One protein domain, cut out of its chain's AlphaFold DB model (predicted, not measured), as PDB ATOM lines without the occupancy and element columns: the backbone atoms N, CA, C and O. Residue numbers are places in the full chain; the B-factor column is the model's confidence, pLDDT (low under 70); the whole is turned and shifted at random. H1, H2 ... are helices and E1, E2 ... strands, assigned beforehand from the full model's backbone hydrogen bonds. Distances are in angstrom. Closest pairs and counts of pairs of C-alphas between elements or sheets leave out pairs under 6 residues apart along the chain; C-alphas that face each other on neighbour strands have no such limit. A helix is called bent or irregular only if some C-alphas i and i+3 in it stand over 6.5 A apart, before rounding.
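This is residues 143 to 212 and 238 to 288 of the 884 residues of an uncharacterized protein of Fibularhizoctonia sp. CBS 109695 (UniProt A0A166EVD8). Two lobes make up this elongated domain: three helices, with H2 folding back on the kinked H1 and H3 on H1's residues 145 to 149, and a bent helix, H4, with strand E1 folding back beside its second arm and short E2 pairing with E1. No contact joins the lobes. The printed part has 121 residues, in the order H1, H2, H3, H4, E1, E2; the sheet E1 - E2 is antiparallel and the class mostly helix. The whole is extended, with a radius of gyration of the C-alphas of 25.9 A and spans of 67 by 37 by 25 A.

H1, residues 143 to 171, begins at C-alpha 143 (86.431, 108.533, 102.707) and is 29.9 A long; it is irregular, C-alphas 149 and 152 being 8.0 A apart, with a kink of 106 degrees near residue 150. H2 is residues 181 to 195, 20.9 A, and H3 residues 198 to 212, 21.0 A. H4, residues 238 to 267, was assigned as one helix by its hydrogen bonds but is bent, with C-alphas 250 and 253 7.2 A apart; its arms are H4a, residues 238 to 250, 18.3 A, and H4b, residues 253 to 267, 20.7 A. E1 is residues 272 to 278, 20.4 A, and E2 residues 286 to 288, 6.6 A, ending at C-alpha 288 (103.625, 136.808, 137.722).

H1 touches H2, the closest C-alphas being those of Trp 143 and Arg 190, 5.7 A apart, at a steep tilt of 63 degrees, opposite ways. H1 touches H3 with residues 145 to 149 alone; C-alphas 146 and 204 are closest, 5.5 A. H4a and H4b stand at a steep tilt of 43 degrees. The closest C-alphas of H4b and E1 are those of Leu 256 and Ile 273, 7.3 A. E1 and E2 form a hairpin, with N 287 and O 277 2.8 A apart, within hydrogen-bond range. Every O i to N i+4 pair is within range in H3, H4a and H4b, against 19 of 25 in H1 and 10 of 11 in H2.

The two C-alphas farthest apart, those of Ala 172 and Pro 284, are 72.2 A apart. Residues 213 to 237 are not printed; C-alphas 212 and 238 are 23.1 A apart across the cut. Of the links that are printed whole, none is long. Residues 283 to 284 have pLDDT under 70.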
ATOM      1  N   TRP A 143      87.773 108.880 102.218       97.50
ATOM      2  CA  TRP A 143      86.431 108.533 102.707       97.50
ATOM      3  C   TRP A 143      85.902 109.465 103.811       97.50
ATOM      4  O   TRP A 143      84.695 109.664 103.922       97.50
ATOM      5  N   GLN A 144      86.769 110.085 104.624       97.00
ATOM      6  CA  GLN A 144      86.347 111.093 105.608       97.00
ATOM      7  C   GLN A 144      86.006 112.426 104.936       97.00
ATOM      8  O   GLN A 144      85.088 113.114 105.389       97.00
ATOM      9  N   GLY A 145      86.735 112.785 103.873       97.12
ATOM     10  CA  GLY A 145      86.407 113.912 102.999       97.12
ATOM     11  C   GLY A 145      85.053 113.709 102.321       97.12
ATOM     12  O   GLY A 145      84.172 114.554 102.465       97.12
ATOM     13  N   TYR A 146      84.854 112.539 101.711       98.06
ATOM     14  CA  TYR A 146      83.596 112.120 101.092       98.06
ATOM     15  C   TYR A 146      82.433 112.139 102.087       98.06
ATOM     16  O   TYR A 146      81.403 112.761 101.828       98.06
ATOM     17  N   MET A 147      82.639 111.588 103.291       97.50
ATOM     18  CA  MET A 147      81.661 111.677 104.373       97.50
ATOM     19  C   MET A 147      81.321 113.137 104.690       97.50
ATOM     20  O   MET A 147      80.152 113.482 104.762       97.50
ATOM     21  N   LYS A 148      82.300 114.034 104.857       96.50
ATOM     22  CA  LYS A 148      82.017 115.443 105.185       96.50
ATOM     23  C   LYS A 148      81.253 116.188 104.087       96.50
ATOM     24  O   LYS A 148      80.370 116.970 104.432       96.50
ATOM     25  N   LEU A 149      81.591 115.955 102.820       97.12
ATOM     26  CA  LEU A 149      80.947 116.599 101.674       97.12
ATOM     27  C   LEU A 149      79.513 116.099 101.468       97.12
ATOM     28  O   LEU A 149      78.587 116.902 101.357       97.12
ATOM     29  N   PHE A 150      79.313 114.778 101.485       97.69
ATOM     30  CA  PHE A 150      78.076 114.153 101.010       97.69
ATOM     31  C   PHE A 150      77.223 113.494 102.105       97.69
ATOM     32  O   PHE A 150      76.219 112.849 101.791       97.69
ATOM     33  N   TRP A 151      77.550 113.669 103.400       96.69
ATOM     34  CA  TRP A 151      76.785 113.045 104.498       96.69
ATOM     35  C   TRP A 151      75.296 113.373 104.436       96.69
ATOM     36  O   TRP A 151      74.455 112.483 104.489       96.69
ATOM     37  N   LYS A 152      74.964 114.663 104.338       94.94
ATOM     38  CA  LYS A 152      73.574 115.131 104.407       94.94
ATOM     39  C   LYS A 152      72.792 114.885 103.118       94.94
ATOM     40  O   LYS A 152      71.571 114.836 103.187       94.94
ATOM     41  N   THR A 153      73.474 114.800 101.979       96.75
ATOM     42  CA  THR A 153      72.851 114.772 100.651       96.75
ATOM     43  C   THR A 153      72.580 113.355 100.167       96.75
ATOM     44  O   THR A 153      71.469 113.091  99.726       96.75
ATOM     45  N   LYS A 154      73.564 112.451 100.270       96.50
ATOM     46  CA  LYS A 154      73.472 111.084  99.727       96.50
ATOM     47  C   LYS A 154      73.685 110.007 100.793       96.50
ATOM     48  O   LYS A 154      72.876 109.096 100.934       96.50
ATOM     49  N   LEU A 155      74.752 110.127 101.587       97.69
ATOM     50  CA  LEU A 155      75.242 109.001 102.393       97.69
ATOM     51  C   LEU A 155      74.342 108.638 103.568       97.69
ATOM     52  O   LEU A 155      74.232 107.462 103.898       97.69
ATOM     53  N   LYS A 156      73.708 109.620 104.220       97.62
ATOM     54  CA  LYS A 156      72.894 109.347 105.410       97.62
ATOM     55  C   LYS A 156      71.737 108.393 105.100       97.62
ATOM     56  O   LYS A 156      71.552 107.446 105.854       97.62
ATOM     57  N   ALA A 157      71.009 108.629 104.006       97.88
ATOM     58  CA  ALA A 157      69.870 107.798 103.624       97.88
ATOM     59  C   ALA A 157      70.311 106.358 103.318       97.88
ATOM     60  O   ALA A 157      69.764 105.423 103.888       97.88
ATOM     61  N   ILE A 158      71.374 106.197 102.521       97.94
ATOM     62  CA  ILE A 158      71.893 104.880 102.126       97.94
ATOM     63  C   ILE A 158      72.422 104.101 103.341       97.94
ATOM     64  O   ILE A 158      72.180 102.904 103.475       97.94
ATOM     65  N   VAL A 159      73.143 104.767 104.251       98.06
ATOM     66  CA  VAL A 159      73.672 104.116 105.460       98.06
ATOM     67  C   VAL A 159      72.546 103.708 106.411       98.06
ATOM     68  O   VAL A 159      72.626 102.626 106.982       98.06
ATOM     69  N   GLU A 160      71.525 104.549 106.610       97.44
ATOM     70  CA  GLU A 160      70.373 104.211 107.462       97.44
ATOM     71  C   GLU A 160      69.577 103.040 106.866       97.44
ATOM     72  O   GLU A 160      69.292 102.085 107.585       97.44
ATOM     73  N   GLU A 161      69.338 103.046 105.554       97.94
ATOM     74  CA  GLU A 161      68.655 101.963 104.840       97.94
ATOM     75  C   GLU A 161      69.415 100.630 104.932       97.94
ATOM     76  O   GLU A 161      68.856  99.633 105.394       97.94
ATOM     77  N   ARG A 162      70.710 100.596 104.574       98.06
ATOM     78  CA  ARG A 162      71.509  99.358 104.660       98.06
ATOM     79  C   ARG A 162      71.637  98.857 106.107       98.06
ATOM     80  O   ARG A 162      71.669  97.652 106.340       98.06
ATOM     81  N   TYR A 163      71.683  99.757 107.093       97.81
ATOM     82  CA  TYR A 163      71.743  99.361 108.505       97.81
ATOM     83  C   TYR A 163      70.421  98.757 108.996       97.81
ATOM     84  O   TYR A 163      70.419  97.826 109.805       97.81
ATOM     85  N   GLU A 164      69.283  99.259 108.513       97.31
ATOM     86  CA  GLU A 164      67.978  98.652 108.780       97.31
ATOM     87  C   GLU A 164      67.849  97.269 108.136       97.31
ATOM     88  O   GLU A 164      67.330  96.361 108.787       97.31
ATOM     89  N   GLN A 165      68.386  97.076 106.928       97.56
ATOM     90  CA  GLN A 165      68.453  95.764 106.272       97.56
ATOM     91  C   GLN A 165      69.295  94.766 107.080       97.56
ATOM     92  O   GLN A 165      68.811  93.678 107.389       97.56
ATOM     93  N   GLU A 166      70.498  95.135 107.539       97.12
ATOM     94  CA  GLU A 166      71.290  94.257 108.422       97.12
ATOM     95  C   GLU A 166      70.560  93.935 109.731       97.12
ATOM     96  O   GLU A 166      70.626  92.814 110.235       97.12
ATOM     97  N   LYS A 167      69.810  94.896 110.281       97.00
ATOM     98  CA  LYS A 167      68.985  94.662 111.469       97.00
ATOM     99  C   LYS A 167      67.844  93.677 111.190       97.00
ATOM    100  O   LYS A 167      67.468  92.928 112.091       97.00
ATOM    101  N   GLN A 168      67.287  93.670 109.979       97.25
ATOM    102  CA  GLN A 168      66.313  92.665 109.546       97.25
ATOM    103  C   GLN A 168      66.977  91.295 109.358       97.25
ATOM    104  O   GLN A 168      66.432  90.308 109.843       97.25
ATOM    105  N   TYR A 169      68.176  91.225 108.773       97.12
ATOM    106  CA  TYR A 169      68.935  89.975 108.647       97.12
ATOM    107  C   TYR A 169      69.345  89.377 109.995       97.12
ATOM    108  O   TYR A 169      69.280  88.161 110.164       97.12
ATOM    109  N   LEU A 170      69.685  90.214 110.979       96.38
ATOM    110  CA  LEU A 170      69.905  89.770 112.357       96.38
ATOM    111  C   LEU A 170      68.626  89.162 112.951       96.38
ATOM    112  O   LEU A 170      68.677  88.109 113.575       96.38
ATOM    113  N   LYS A 171      67.464  89.797 112.741       95.75
ATOM    114  CA  LYS A 171      66.172  89.251 113.197       95.75
ATOM    115  C   LYS A 171      65.806  87.942 112.498       95.75
ATOM    116  O   LYS A 171      65.160  87.105 113.113       95.75
ATOM    117  N   ALA A 172      66.206  87.780 111.240       97.12
ATOM    118  CA  ALA A 172      66.022  86.553 110.473       97.12
ATOM    119  C   ALA A 172      67.035  85.449 110.838       97.12
ATOM    120  O   ALA A 172      66.948  84.356 110.293       97.12
ATOM    121  N   GLY A 173      68.006  85.725 111.718       95.88
ATOM    122  CA  GLY A 173      69.040  84.762 112.109       95.88
ATOM    123  C   GLY A 173      70.109  84.506 111.041       95.88
ATOM    124  O   GLY A 173      70.909  83.592 111.197       95.88
ATOM    125  N   ILE A 174      70.155  85.308 109.970       96.94
ATOM    126  CA  ILE A 174      71.137  85.156 108.881       96.94
ATOM    127  C   ILE A 174      72.523  85.640 109.328       96.94
ATOM    128  O   ILE A 174      73.546  85.081 108.938       96.94
ATOM    129  N   ILE A 175      72.567  86.688 110.153       95.12
ATOM    130  CA  ILE A 175      73.804  87.260 110.697       95.12
ATOM    131  C   ILE A 175      73.798  87.055 112.212       95.12
ATOM    132  O   ILE A 175      72.791  87.330 112.856       95.12
ATOM    133  N   GLY A 176      74.920  86.612 112.787       94.06
ATOM    134  CA  GLY A 176      75.018  86.328 114.226       94.06
ATOM    135  C   GLY A 176      75.084  87.567 115.134       94.06
ATOM    136  O   GLY A 176      74.570  87.537 116.248       94.06
ATOM    137  N   GLU A 177      75.694  88.671 114.689       95.44
ATOM    138  CA  GLU A 177      75.806  89.910 115.476       95.44
ATOM    139  C   GLU A 177      75.853  91.146 114.563       95.44
ATOM    140  O   GLU A 177      76.546  91.154 113.545       95.44
ATOM    141  N   LEU A 178      75.145  92.219 114.942       95.88
ATOM    142  CA  LEU A 178      75.162  93.489 114.210       95.88
ATOM    143  C   LEU A 178      76.451  94.273 114.521       95.88
ATOM    144  O   LEU A 178      76.705  94.592 115.690       95.88
ATOM    145  N   PRO A 179      77.256  94.661 113.514       93.31
ATOM    146  CA  PRO A 179      78.440  95.477 113.742       93.31
ATOM    147  C   PRO A 179      78.091  96.814 114.422       93.31
ATOM    148  O   PRO A 179      77.046  97.408 114.147       93.31
ATOM    149  N   PRO A 180      78.983  97.389 115.256       93.56
ATOM    150  CA  PRO A 180      78.765  98.721 115.811       93.56
ATOM    151  C   PRO A 180      78.511  99.753 114.704       93.56
ATOM    152  O   PRO A 180      79.332  99.874 113.792       93.56
ATOM    153  N   ILE A 181      77.450 100.559 114.830       94.19
ATOM    154  CA  ILE A 181      76.985 101.512 113.798       94.19
ATOM    155  C   ILE A 181      78.095 102.387 113.196       94.19
ATOM    156  O   ILE A 181      78.094 102.691 112.008       94.19
ATOM    157  N   ILE A 182      79.090 102.779 114.001       94.62
ATOM    158  CA  ILE A 182      80.224 103.586 113.532       94.62
ATOM    159  C   ILE A 182      81.109 102.790 112.565       94.62
ATOM    160  O   ILE A 182      81.560 103.345 111.566       94.62
ATOM    161  N   LYS A 183      81.378 101.511 112.856       94.75
ATOM    162  CA  LYS A 183      82.163 100.638 111.974       94.75
ATOM    163  C   LYS A 183      81.391 100.341 110.695       94.75
ATOM    164  O   LYS A 183      81.966 100.523 109.629       94.75
ATOM    165  N   PHE A 184      80.112  99.981 110.820       97.44
ATOM    166  CA  PHE A 184      79.222  99.743 109.685       97.44
ATOM    167  C   PHE A 184      79.196 100.947 108.736       97.44
ATOM    168  O   PHE A 184      79.603 100.841 107.583       97.44
ATOM    169  N   ARG A 185      78.882 102.141 109.261       97.69
ATOM    170  CA  ARG A 185      78.909 103.395 108.497       97.69
ATOM    171  C   ARG A 185      80.243 103.616 107.786       97.69
ATOM    172  O   ARG A 185      80.258 103.990 106.623       97.69
ATOM    173  N   ASN A 186      81.367 103.436 108.481       97.38
ATOM    174  CA  ASN A 186      82.683 103.675 107.886       97.38
ATOM    175  C   ASN A 186      83.042 102.650 106.794       97.38
ATOM    176  O   ASN A 186      83.932 102.934 105.996       97.38
ATOM    177  N   ASN A 187      82.432 101.463 106.793       97.31
ATOM    178  CA  ASN A 187      82.602 100.467 105.734       97.31
ATOM    179  C   ASN A 187      81.733 100.825 104.528       97.31
ATOM    180  O   ASN A 187      82.280 101.022 103.451       97.31
ATOM    181  N   VAL A 188      80.440 101.086 104.744       97.88
ATOM    182  CA  VAL A 188      79.514 101.501 103.676       97.88
ATOM    183  C   VAL A 188      79.998 102.770 102.969       97.88
ATOM    184  O   VAL A 188      79.971 102.855 101.752       97.88
ATOM    185  N   VAL A 189      80.503 103.762 103.708       98.19
ATOM    186  CA  VAL A 189      81.049 104.992 103.103       98.19
ATOM    187  C   VAL A 189      82.323 104.728 102.286       98.19
ATOM    188  O   VAL A 189      82.612 105.487 101.366       98.19
ATOM    189  N   ARG A 190      83.102 103.690 102.620       98.00
ATOM    190  CA  ARG A 190      84.278 103.295 101.831       98.00
ATOM    191  C   ARG A 190      83.864 102.593 100.541       98.00
ATOM    192  O   ARG A 190      84.335 103.012  99.496       98.00
ATOM    193  N   GLU A 191      82.939 101.641 100.626       97.62
ATOM    194  CA  GLU A 191      82.354 100.961  99.461       97.62
ATOM    195  C   GLU A 191      81.726 101.970  98.490       97.62
ATOM    196  O   GLU A 191      82.073 102.000  97.316       97.62
ATOM    197  N   LEU A 192      80.895 102.890  98.995       97.94
ATOM    198  CA  LEU A 192      80.268 103.916  98.155       97.94
ATOM    199  C   LEU A 192      81.292 104.856  97.508       97.94
ATOM    200  O   LEU A 192      81.091 105.280  96.382       97.94
ATOM    201  N   LEU A 193      82.402 105.179  98.182       98.19
ATOM    202  CA  LEU A 193      83.461 105.982  97.563       98.19
ATOM    203  C   LEU A 193      84.201 105.215  96.452       98.19
ATOM    204  O   LEU A 193      84.701 105.835  95.516       98.19
ATOM    205  N   GLU A 194      84.316 103.894  96.576       97.38
ATOM    206  CA  GLU A 194      84.932 103.037  95.560       97.38
ATOM    207  C   GLU A 194      84.025 102.882  94.327       97.38
ATOM    208  O   GLU A 194      84.547 102.837  93.213       97.38
ATOM    209  N   GLU A 195      82.702 102.875  94.524       97.81
ATOM    210  CA  GLU A 195      81.674 102.798  93.471       97.81
ATOM    211  C   GLU A 195      81.381 104.143  92.773       97.81
ATOM    212  O   GLU A 195      80.878 104.154  91.649       97.81
ATOM    213  N   GLU A 196      81.661 105.281  93.415       98.06
ATOM    214  CA  GLU A 196      81.399 106.604  92.831       98.06
ATOM    215  C   GLU A 196      82.339 106.912  91.648       98.06
ATOM    216  O   GLU A 196      83.504 106.496  91.640       98.06
ATOM    217  N   PRO A 197      81.858 107.676  90.648       98.19
ATOM    218  CA  PRO A 197      82.634 108.004  89.461       98.19
ATOM    219  C   PRO A 197      83.874 108.839  89.800       98.19
ATOM    220  O   PRO A 197      83.909 109.570  90.796       98.19
ATOM    221  N   ASP A 198      84.875 108.763  88.920       98.00
ATOM    222  CA  ASP A 198      86.187 109.406  89.070       98.00
ATOM    223  C   ASP A 198      86.083 110.896  89.408       98.00
ATOM    224  O   ASP A 198      86.775 111.353  90.316       98.00
ATOM    225  N   ASP A 199      85.136 111.609  88.796       97.75
ATOM    226  CA  ASP A 199      84.882 113.034  89.035       97.75
ATOM    227  C   ASP A 199      84.607 113.354  90.517       97.75
ATOM    228  O   ASP A 199      85.141 114.313  91.077       97.75
ATOM    229  N   ILE A 200      83.808 112.522  91.196       97.94
ATOM    230  CA  ILE A 200      83.486 112.705  92.621       97.94
ATOM    231  C   ILE A 200      84.697 112.350  93.485       97.94
ATOM    232  O   ILE A 200      84.953 112.999  94.503       97.94
ATOM    233  N   ARG A 201      85.480 111.340  93.089       97.81
ATOM    234  CA  ARG A 201      86.707 110.957  93.805       97.81
ATOM    235  C   ARG A 201      87.761 112.061  93.716       97.81
ATOM    236  O   ARG A 201      88.415 112.354  94.720       97.81
ATOM    237  N   GLU A 202      87.875 112.718  92.565       97.62
ATOM    238  CA  GLU A 202      88.714 113.899  92.373       97.62
ATOM    239  C   GLU A 202      88.217 115.096  93.192       97.62
ATOM    240  O   GLU A 202      89.022 115.720  93.885       97.62
ATOM    241  N   GLU A 203      86.908 115.376  93.214       96.94
ATOM    242  CA  GLU A 203      86.325 116.437  94.053       96.94
ATOM    243  C   GLU A 203      86.636 116.204  95.542       96.94
ATOM    244  O   GLU A 203      87.057 117.113  96.267       96.94
ATOM    245  N   VAL A 204      86.509 114.959  96.005       97.81
ATOM    246  CA  VAL A 204      86.867 114.560  97.370       97.81
ATOM    247  C   VAL A 204      88.362 114.747  97.631       97.81
ATOM    248  O   VAL A 204      88.734 115.256  98.693       97.81
ATOM    249  N   ALA A 205      89.228 114.359  96.691       96.56
ATOM    250  CA  ALA A 205      90.672 114.534  96.815       96.56
ATOM    251  C   ALA A 205      91.050 116.023  96.892       96.56
ATOM    252  O   ALA A 205      91.802 116.422  97.785       96.56
ATOM    253  N   GLN A 206      90.463 116.858  96.031       96.00
ATOM    254  CA  GLN A 206      90.631 118.311  96.052       96.00
ATOM    255  C   GLN A 206      90.143 118.910  97.370       96.00
ATOM    256  O   GLN A 206      90.831 119.740  97.960       96.00
ATOM    257  N   PHE A 207      89.005 118.455  97.893       95.75
ATOM    258  CA  PHE A 207      88.492 118.912  99.181       95.75
ATOM    259  C   PHE A 207      89.409 118.537 100.352       95.75
ATOM    260  O   PHE A 207      89.620 119.347 101.255       95.75
ATOM    261  N   VAL A 208      89.995 117.336 100.342       95.44
ATOM    262  CA  VAL A 208      90.978 116.917 101.352       95.44
ATOM    263  C   VAL A 208      92.242 117.779 101.279       95.44
ATOM    264  O   VAL A 208      92.733 118.222 102.321       95.44
ATOM    265  N   VAL A 209      92.746 118.062 100.072       93.81
ATOM    266  CA  VAL A 209      93.897 118.958  99.862       93.81
ATOM    267  C   VAL A 209      93.568 120.380 100.317       93.81
ATOM    268  O   VAL A 209      94.337 120.961 101.082       93.81
ATOM    269  N   LYS A 210      92.396 120.904  99.947       92.25
ATOM    270  CA  LYS A 210      91.922 122.234 100.339       92.25
ATOM    271  C   LYS A 210      91.753 122.355 101.848       92.25
ATOM    272  O   LYS A 210      92.159 123.355 102.420       92.25
ATOM    273  N   LEU A 211      91.222 121.340 102.532       90.00
ATOM    274  CA  LEU A 211      91.151 121.345 103.997       90.00
ATOM    275  C   LEU A 211      92.533 121.332 104.644       90.00
ATOM    276  O   LEU A 211      92.716 121.968 105.674       90.00
ATOM    277  N   LYS A 212      93.499 120.628 104.050       88.00
ATOM    278  CA  LYS A 212      94.880 120.625 104.535       88.00
ATOM    279  C   LYS A 212      95.540 121.996 104.349       88.00
ATOM    280  O   LYS A 212      96.224 122.450 105.256       88.00
ATOM    281  N   HIS A 238      89.928 138.473 116.695       78.94
ATOM    282  CA  HIS A 238      90.678 139.067 117.801       78.94
ATOM    283  C   HIS A 238      90.104 138.664 119.170       78.94
ATOM    284  O   HIS A 238      90.854 138.329 120.087       78.94
ATOM    285  N   LEU A 239      88.774 138.616 119.312       85.81
ATOM    286  CA  LEU A 239      88.115 138.139 120.531       85.81
ATOM    287  C   LEU A 239      88.360 136.636 120.775       85.81
ATOM    288  O   LEU A 239      88.537 136.198 121.914       85.81
ATOM    289  N   LYS A 240      88.401 135.818 119.720       85.25
ATOM    290  CA  LYS A 240      88.755 134.391 119.826       85.25
ATOM    291  C   LYS A 240      90.221 134.204 120.214       85.25
ATOM    292  O   LYS A 240      90.506 133.415 121.112       85.25
ATOM    293  N   ALA A 241      91.133 134.955 119.604       82.94
ATOM    294  CA  ALA A 241      92.551 134.919 119.944       82.94
ATOM    295  C   ALA A 241      92.787 135.348 121.403       82.94
ATOM    296  O   ALA A 241      93.456 134.637 122.155       82.94
ATOM    297  N   SER A 242      92.163 136.442 121.852       83.50
ATOM    298  CA  SER A 242      92.298 136.914 123.236       83.50
ATOM    299  C   SER A 242      91.731 135.914 124.249       83.50
ATOM    300  O   SER A 242      92.385 135.603 125.245       83.50
ATOM    301  N   THR A 243      90.565 135.319 123.976       87.56
ATOM    302  CA  THR A 243      89.983 134.280 124.844       87.56
ATOM    303  C   THR A 243      90.823 133.001 124.887       87.56
ATOM    304  O   THR A 243      90.915 132.374 125.947       87.56
ATOM    305  N   MET A 244      91.491 132.626 123.789       85.06
ATOM    306  CA  MET A 244      92.457 131.520 123.786       85.06
ATOM    307  C   MET A 244      93.688 131.828 124.642       85.06
ATOM    308  O   MET A 244      94.089 130.973 125.434       85.06
ATOM    309  N   ILE A 245      94.240 133.042 124.556       86.31
ATOM    310  CA  ILE A 245      95.381 133.472 125.381       86.31
ATOM    311  C   ILE A 245      95.007 133.463 126.868       86.31
ATOM    312  O   ILE A 245      95.724 132.864 127.671       86.31
ATOM    313  N   ILE A 246      93.855 134.036 127.237       87.56
ATOM    314  CA  ILE A 246      93.342 134.028 128.620       87.56
ATOM    315  C   ILE A 246      93.244 132.592 129.146       87.56
ATOM    316  O   ILE A 246      93.667 132.283 130.264       87.56
ATOM    317  N   ARG A 247      92.699 131.682 128.334       87.69
ATOM    318  CA  ARG A 247      92.572 130.269 128.702       87.69
ATOM    319  C   ARG A 247      93.939 129.601 128.858       87.69
ATOM    320  O   ARG A 247      94.138 128.878 129.832       87.69
ATOM    321  N   ALA A 248      94.876 129.860 127.950       89.62
ATOM    322  CA  ALA A 248      96.235 129.335 128.021       89.62
ATOM    323  C   ALA A 248      96.951 129.801 129.298       89.62
ATOM    324  O   ALA A 248      97.513 128.978 130.021       89.62
ATOM    325  N   GLN A 249      96.850 131.090 129.635       89.38
ATOM    326  CA  GLN A 249      97.416 131.657 130.861       89.38
ATOM    327  C   GLN A 249      96.802 131.046 132.127       89.38
ATOM    328  O   GLN A 249      97.536 130.687 133.047       89.38
ATOM    329  N   LYS A 250      95.476 130.842 132.170       87.81
ATOM    330  CA  LYS A 250      94.796 130.186 133.306       87.81
ATOM    331  C   LYS A 250      95.246 128.732 133.505       87.81
ATOM    332  O   LYS A 250      95.280 128.241 134.631       87.81
ATOM    333  N   VAL A 251      95.618 128.043 132.425       89.81
ATOM    334  CA  VAL A 251      96.029 126.627 132.427       89.81
ATOM    335  C   VAL A 251      97.544 126.436 132.645       89.81
ATOM    336  O   VAL A 251      98.003 125.373 133.088       89.81
ATOM    337  N   LEU A 252      98.342 127.465 132.371       91.25
ATOM    338  CA  LEU A 252      99.803 127.418 132.392       91.25
ATOM    339  C   LEU A 252     100.404 127.003 133.752       91.25
ATOM    340  O   LEU A 252     101.188 126.049 133.752       91.25
ATOM    341  N   PRO A 253     100.029 127.582 134.916       88.56
ATOM    342  CA  PRO A 253     100.624 127.204 136.205       88.56
ATOM    343  C   PRO A 253     100.502 125.709 136.511       88.56
ATOM    344  O   PRO A 253     101.450 125.070 136.968       88.56
ATOM    345  N   ARG A 254      99.348 125.117 136.185       85.00
ATOM    346  CA  ARG A 254      99.095 123.689 136.392       85.00
ATOM    347  C   ARG A 254      99.942 122.817 135.470       85.00
ATOM    348  O   ARG A 254     100.422 121.760 135.883       85.00
ATOM    349  N   THR A 255     100.124 123.255 134.231       91.12
ATOM    350  CA  THR A 255     100.962 122.555 133.250       91.12
ATOM    351  C   THR A 255     102.403 122.488 133.723       91.12
ATOM    352  O   THR A 255     102.998 121.410 133.736       91.12
ATOM    353  N   LEU A 256     102.924 123.614 134.212       92.44
ATOM    354  CA  LEU A 256     104.264 123.696 134.782       92.44
ATOM    355  C   LEU A 256     104.392 122.852 136.048       92.44
ATOM    356  O   LEU A 256     105.352 122.100 136.166       92.44
ATOM    357  N   ALA A 257     103.412 122.892 136.955       87.94
ATOM    358  CA  ALA A 257     103.418 122.054 138.154       87.94
ATOM    359  C   ALA A 257     103.469 120.555 137.808       87.94
ATOM    360  O   ALA A 257     104.223 119.796 138.417       87.94
ATOM    361  N   ARG A 258     102.719 120.120 136.786       87.44
ATOM    362  CA  ARG A 258     102.746 118.729 136.311       87.44
ATOM    363  C   ARG A 258     104.083 118.369 135.664       87.44
ATOM    364  O   ARG A 258     104.595 117.287 135.944       87.44
ATOM    365  N   ALA A 259     104.641 119.251 134.838       90.38
ATOM    366  CA  ALA A 259     105.952 119.051 134.221       90.38
ATOM    367  C   ALA A 259     107.056 118.953 135.286       90.38
ATOM    368  O   ALA A 259     107.839 118.006 135.284       90.38
ATOM    369  N   LEU A 260     107.057 119.866 136.259       92.56
ATOM    370  CA  LEU A 260     107.982 119.870 137.391       92.56
ATOM    371  C   LEU A 260     107.836 118.617 138.265       92.56
ATOM    372  O   LEU A 260     108.843 118.031 138.655       92.56
ATOM    373  N   LYS A 261     106.607 118.150 138.516       86.88
ATOM    374  CA  LYS A 261     106.361 116.879 139.214       86.88
ATOM    375  C   LYS A 261     106.906 115.682 138.432       86.88
ATOM    376  O   LYS A 261     107.540 114.817 139.017       86.88
ATOM    377  N   GLN A 262     106.712 115.640 137.113       87.06
ATOM    378  CA  GLN A 262     107.268 114.570 136.278       87.06
ATOM    379  C   GLN A 262     108.800 114.577 136.279       87.06
ATOM    380  O   GLN A 262     109.405 113.512 136.391       87.06
ATOM    381  N   ILE A 263     109.425 115.756 136.210       88.56
ATOM    382  CA  ILE A 263     110.880 115.910 136.340       88.56
ATOM    383  C   ILE A 263     111.339 115.380 137.703       88.56
ATOM    384  O   ILE A 263     112.275 114.582 137.753       88.56
ATOM    385  N   LEU A 264     110.649 115.734 138.788       89.12
ATOM    386  CA  LEU A 264     110.940 115.229 140.129       89.12
ATOM    387  C   LEU A 264     110.810 113.700 140.214       89.12
ATOM    388  O   LEU A 264     111.734 113.035 140.677       89.12
ATOM    389  N   ASP A 265     109.708 113.131 139.729       79.00
ATOM    390  CA  ASP A 265     109.425 111.694 139.818       79.00
ATOM    391  C   ASP A 265     110.409 110.843 138.989       79.00
ATOM    392  O   ASP A 265     110.760 109.719 139.384       79.00
ATOM    393  N   GLN A 266     110.852 111.364 137.838       82.94
ATOM    394  CA  GLN A 266     111.743 110.667 136.905       82.94
ATOM    395  C   GLN A 266     113.228 110.873 137.217       82.94
ATOM    396  O   GLN A 266     114.007 109.932 137.081       82.94
ATOM    397  N   THR A 267     113.627 112.081 137.624       90.31
ATOM    398  CA  THR A 267     115.047 112.464 137.762       90.31
ATOM    399  C   THR A 267     115.464 112.761 139.201       90.31
ATOM    400  O   THR A 267     116.654 112.796 139.502       90.31
ATOM    401  N   GLY A 268     114.510 112.984 140.108       86.00
ATOM    402  CA  GLY A 268     114.781 113.462 141.463       86.00
ATOM    403  C   GLY A 268     115.148 114.948 141.537       86.00
ATOM    404  O   GLY A 268     115.532 115.412 142.610       86.00
ATOM    405  N   TYR A 269     115.068 115.698 140.431       89.06
ATOM    406  CA  TYR A 269     115.344 117.134 140.418       89.06
ATOM    407  C   TYR A 269     114.140 117.941 140.897       89.06
ATOM    408  O   TYR A 269     113.010 117.743 140.460       89.06
ATOM    409  N   VAL A 270     114.412 118.888 141.790       91.50
ATOM    410  CA  VAL A 270     113.448 119.888 142.251       91.50
ATOM    411  C   VAL A 270     113.769 121.187 141.521       91.50
ATOM    412  O   VAL A 270     114.918 121.622 141.516       91.50
ATOM    413  N   GLY A 271     112.758 121.805 140.917       90.88
ATOM    414  CA  GLY A 271     112.888 123.079 140.215       90.88
ATOM    415  C   GLY A 271     111.688 123.987 140.463       90.88
ATOM    416  O   GLY A 271     110.641 123.541 140.940       90.88
ATOM    417  N   GLY A 272     111.855 125.267 140.141       92.25
ATOM    418  CA  GLY A 272     110.786 126.259 140.097       92.25
ATOM    419  C   GLY A 272     110.848 127.033 138.785       92.25
ATOM    420  O   GLY A 272     111.934 127.248 138.249       92.25
ATOM    421  N   ILE A 273     109.688 127.418 138.259       92.50
ATOM    422  CA  ILE A 273     109.556 128.204 137.029       92.50
ATOM    423  C   ILE A 273     108.749 129.458 137.369       92.50
ATOM    424  O   ILE A 273     107.653 129.363 137.927       92.50
ATOM    425  N   VAL A 274     109.306 130.624 137.037       91.50
ATOM    426  CA  VAL A 274     108.662 131.933 137.204       91.50
ATOM    427  C   VAL A 274     108.392 132.501 135.822       91.50
ATOM    428  O   VAL A 274     109.316 132.608 135.019       91.50
ATOM    429  N   LEU A 275     107.139 132.849 135.544       91.06
ATOM    430  CA  LEU A 275     106.730 133.490 134.295       91.06
ATOM    431  C   LEU A 275     105.989 134.780 134.630       91.06
ATOM    432  O   LEU A 275     105.189 134.794 135.560       91.06
ATOM    433  N   ALA A 276     106.232 135.849 133.878       90.44
ATOM    434  CA  ALA A 276     105.531 137.120 134.025       90.44
ATOM    435  C   ALA A 276     105.002 137.580 132.663       90.44
ATOM    436  O   ALA A 276     105.685 137.414 131.652       90.44
ATOM    437  N   GLY A 277     103.788 138.126 132.636       88.25
ATOM    438  CA  GLY A 277     103.155 138.646 131.426       88.25
ATOM    439  C   GLY A 277     101.965 139.554 131.749       88.25
ATOM    440  O   GLY A 277     101.547 139.609 132.906       88.25
ATOM    441  N   PRO A 278     101.431 140.285 130.758       84.94
ATOM    442  CA  PRO A 278     100.285 141.167 130.959       84.94
ATOM    443  C   PRO A 278      99.046 140.370 131.388       84.94
ATOM    444  O   PRO A 278      98.780 139.297 130.830       84.94
ATOM    445  N   ASP A 279      98.302 140.888 132.371       82.44
ATOM    446  CA  ASP A 279      96.993 140.349 132.734       82.44
ATOM    447  C   ASP A 279      95.954 140.817 131.696       82.44
ATOM    448  O   ASP A 279      95.673 142.012 131.593       82.44
ATOM    449  N   PRO A 280      95.380 139.907 130.894       76.12
ATOM    450  CA  PRO A 280      94.400 140.264 129.873       76.12
ATOM    451  C   PRO A 280      93.086 140.796 130.460       76.12
ATOM    452  O   PRO A 280      92.308 141.397 129.722       76.12
ATOM    453  N   GLU A 281      92.814 140.568 131.749       81.56
ATOM    454  CA  GLU A 281      91.630 141.098 132.437       81.56
ATOM    455  C   GLU A 281      91.918 142.442 133.130       81.56
ATOM    456  O   GLU A 281      90.997 143.236 133.320       81.56
ATOM    457  N   ALA A 282      93.182 142.724 133.460       76.50
ATOM    458  CA  ALA A 282      93.607 143.909 134.201       76.50
ATOM    459  C   ALA A 282      94.714 144.662 133.447       76.50
ATOM    460  O   ALA A 282      95.852 144.732 133.897       76.50
ATOM    461  N   ALA A 283      94.404 145.230 132.280       69.31
ATOM    462  CA  ALA A 283      95.344 146.139 131.623       69.31
ATOM    463  C   ALA A 283      95.518 147.414 132.480       69.31
ATOM    464  O   ALA A 283      94.496 148.007 132.840       69.31
ATOM    465  N   PRO A 284      96.753 147.875 132.789       67.06
ATOM    466  CA  PRO A 284      98.068 147.462 132.272       67.06
ATOM    467  C   PRO A 284      98.959 146.669 133.267       67.06
ATOM    468  O   PRO A 284     100.185 146.767 133.200       67.06
ATOM    469  N   ASP A 285      98.394 145.891 134.192       80.00
ATOM    470  CA  ASP A 285      99.173 145.196 135.224       80.00
ATOM    471  C   ASP A 285      99.865 143.918 134.712       80.00
ATOM    472  O   ASP A 285      99.312 143.101 133.968       80.00
ATOM    473  N   ILE A 286     101.114 143.723 135.145       82.75
ATOM    474  CA  ILE A 286     101.896 142.508 134.886       82.75
ATOM    475  C   ILE A 286     101.593 141.490 135.985       82.75
ATOM    476  O   ILE A 286     101.872 141.721 137.163       82.75
ATOM    477  N   ARG A 287     101.107 140.309 135.600       79.75
ATOM    478  CA  ARG A 287     100.896 139.183 136.509       79.75
ATOM    479  C   ARG A 287     102.061 138.203 136.433       79.75
ATOM    480  O   ARG A 287     102.421 137.721 135.359       79.75
ATOM    481  N   ALA A 288     102.629 137.867 137.590       78.81
ATOM    482  CA  ALA A 288     103.625 136.808 137.722       78.81
ATOM    483  C   ALA A 288     102.968 135.496 138.183       78.81
ATOM    484  O   ALA A 288     102.277 135.448 139.201       78.81
TER     485      ALA A 288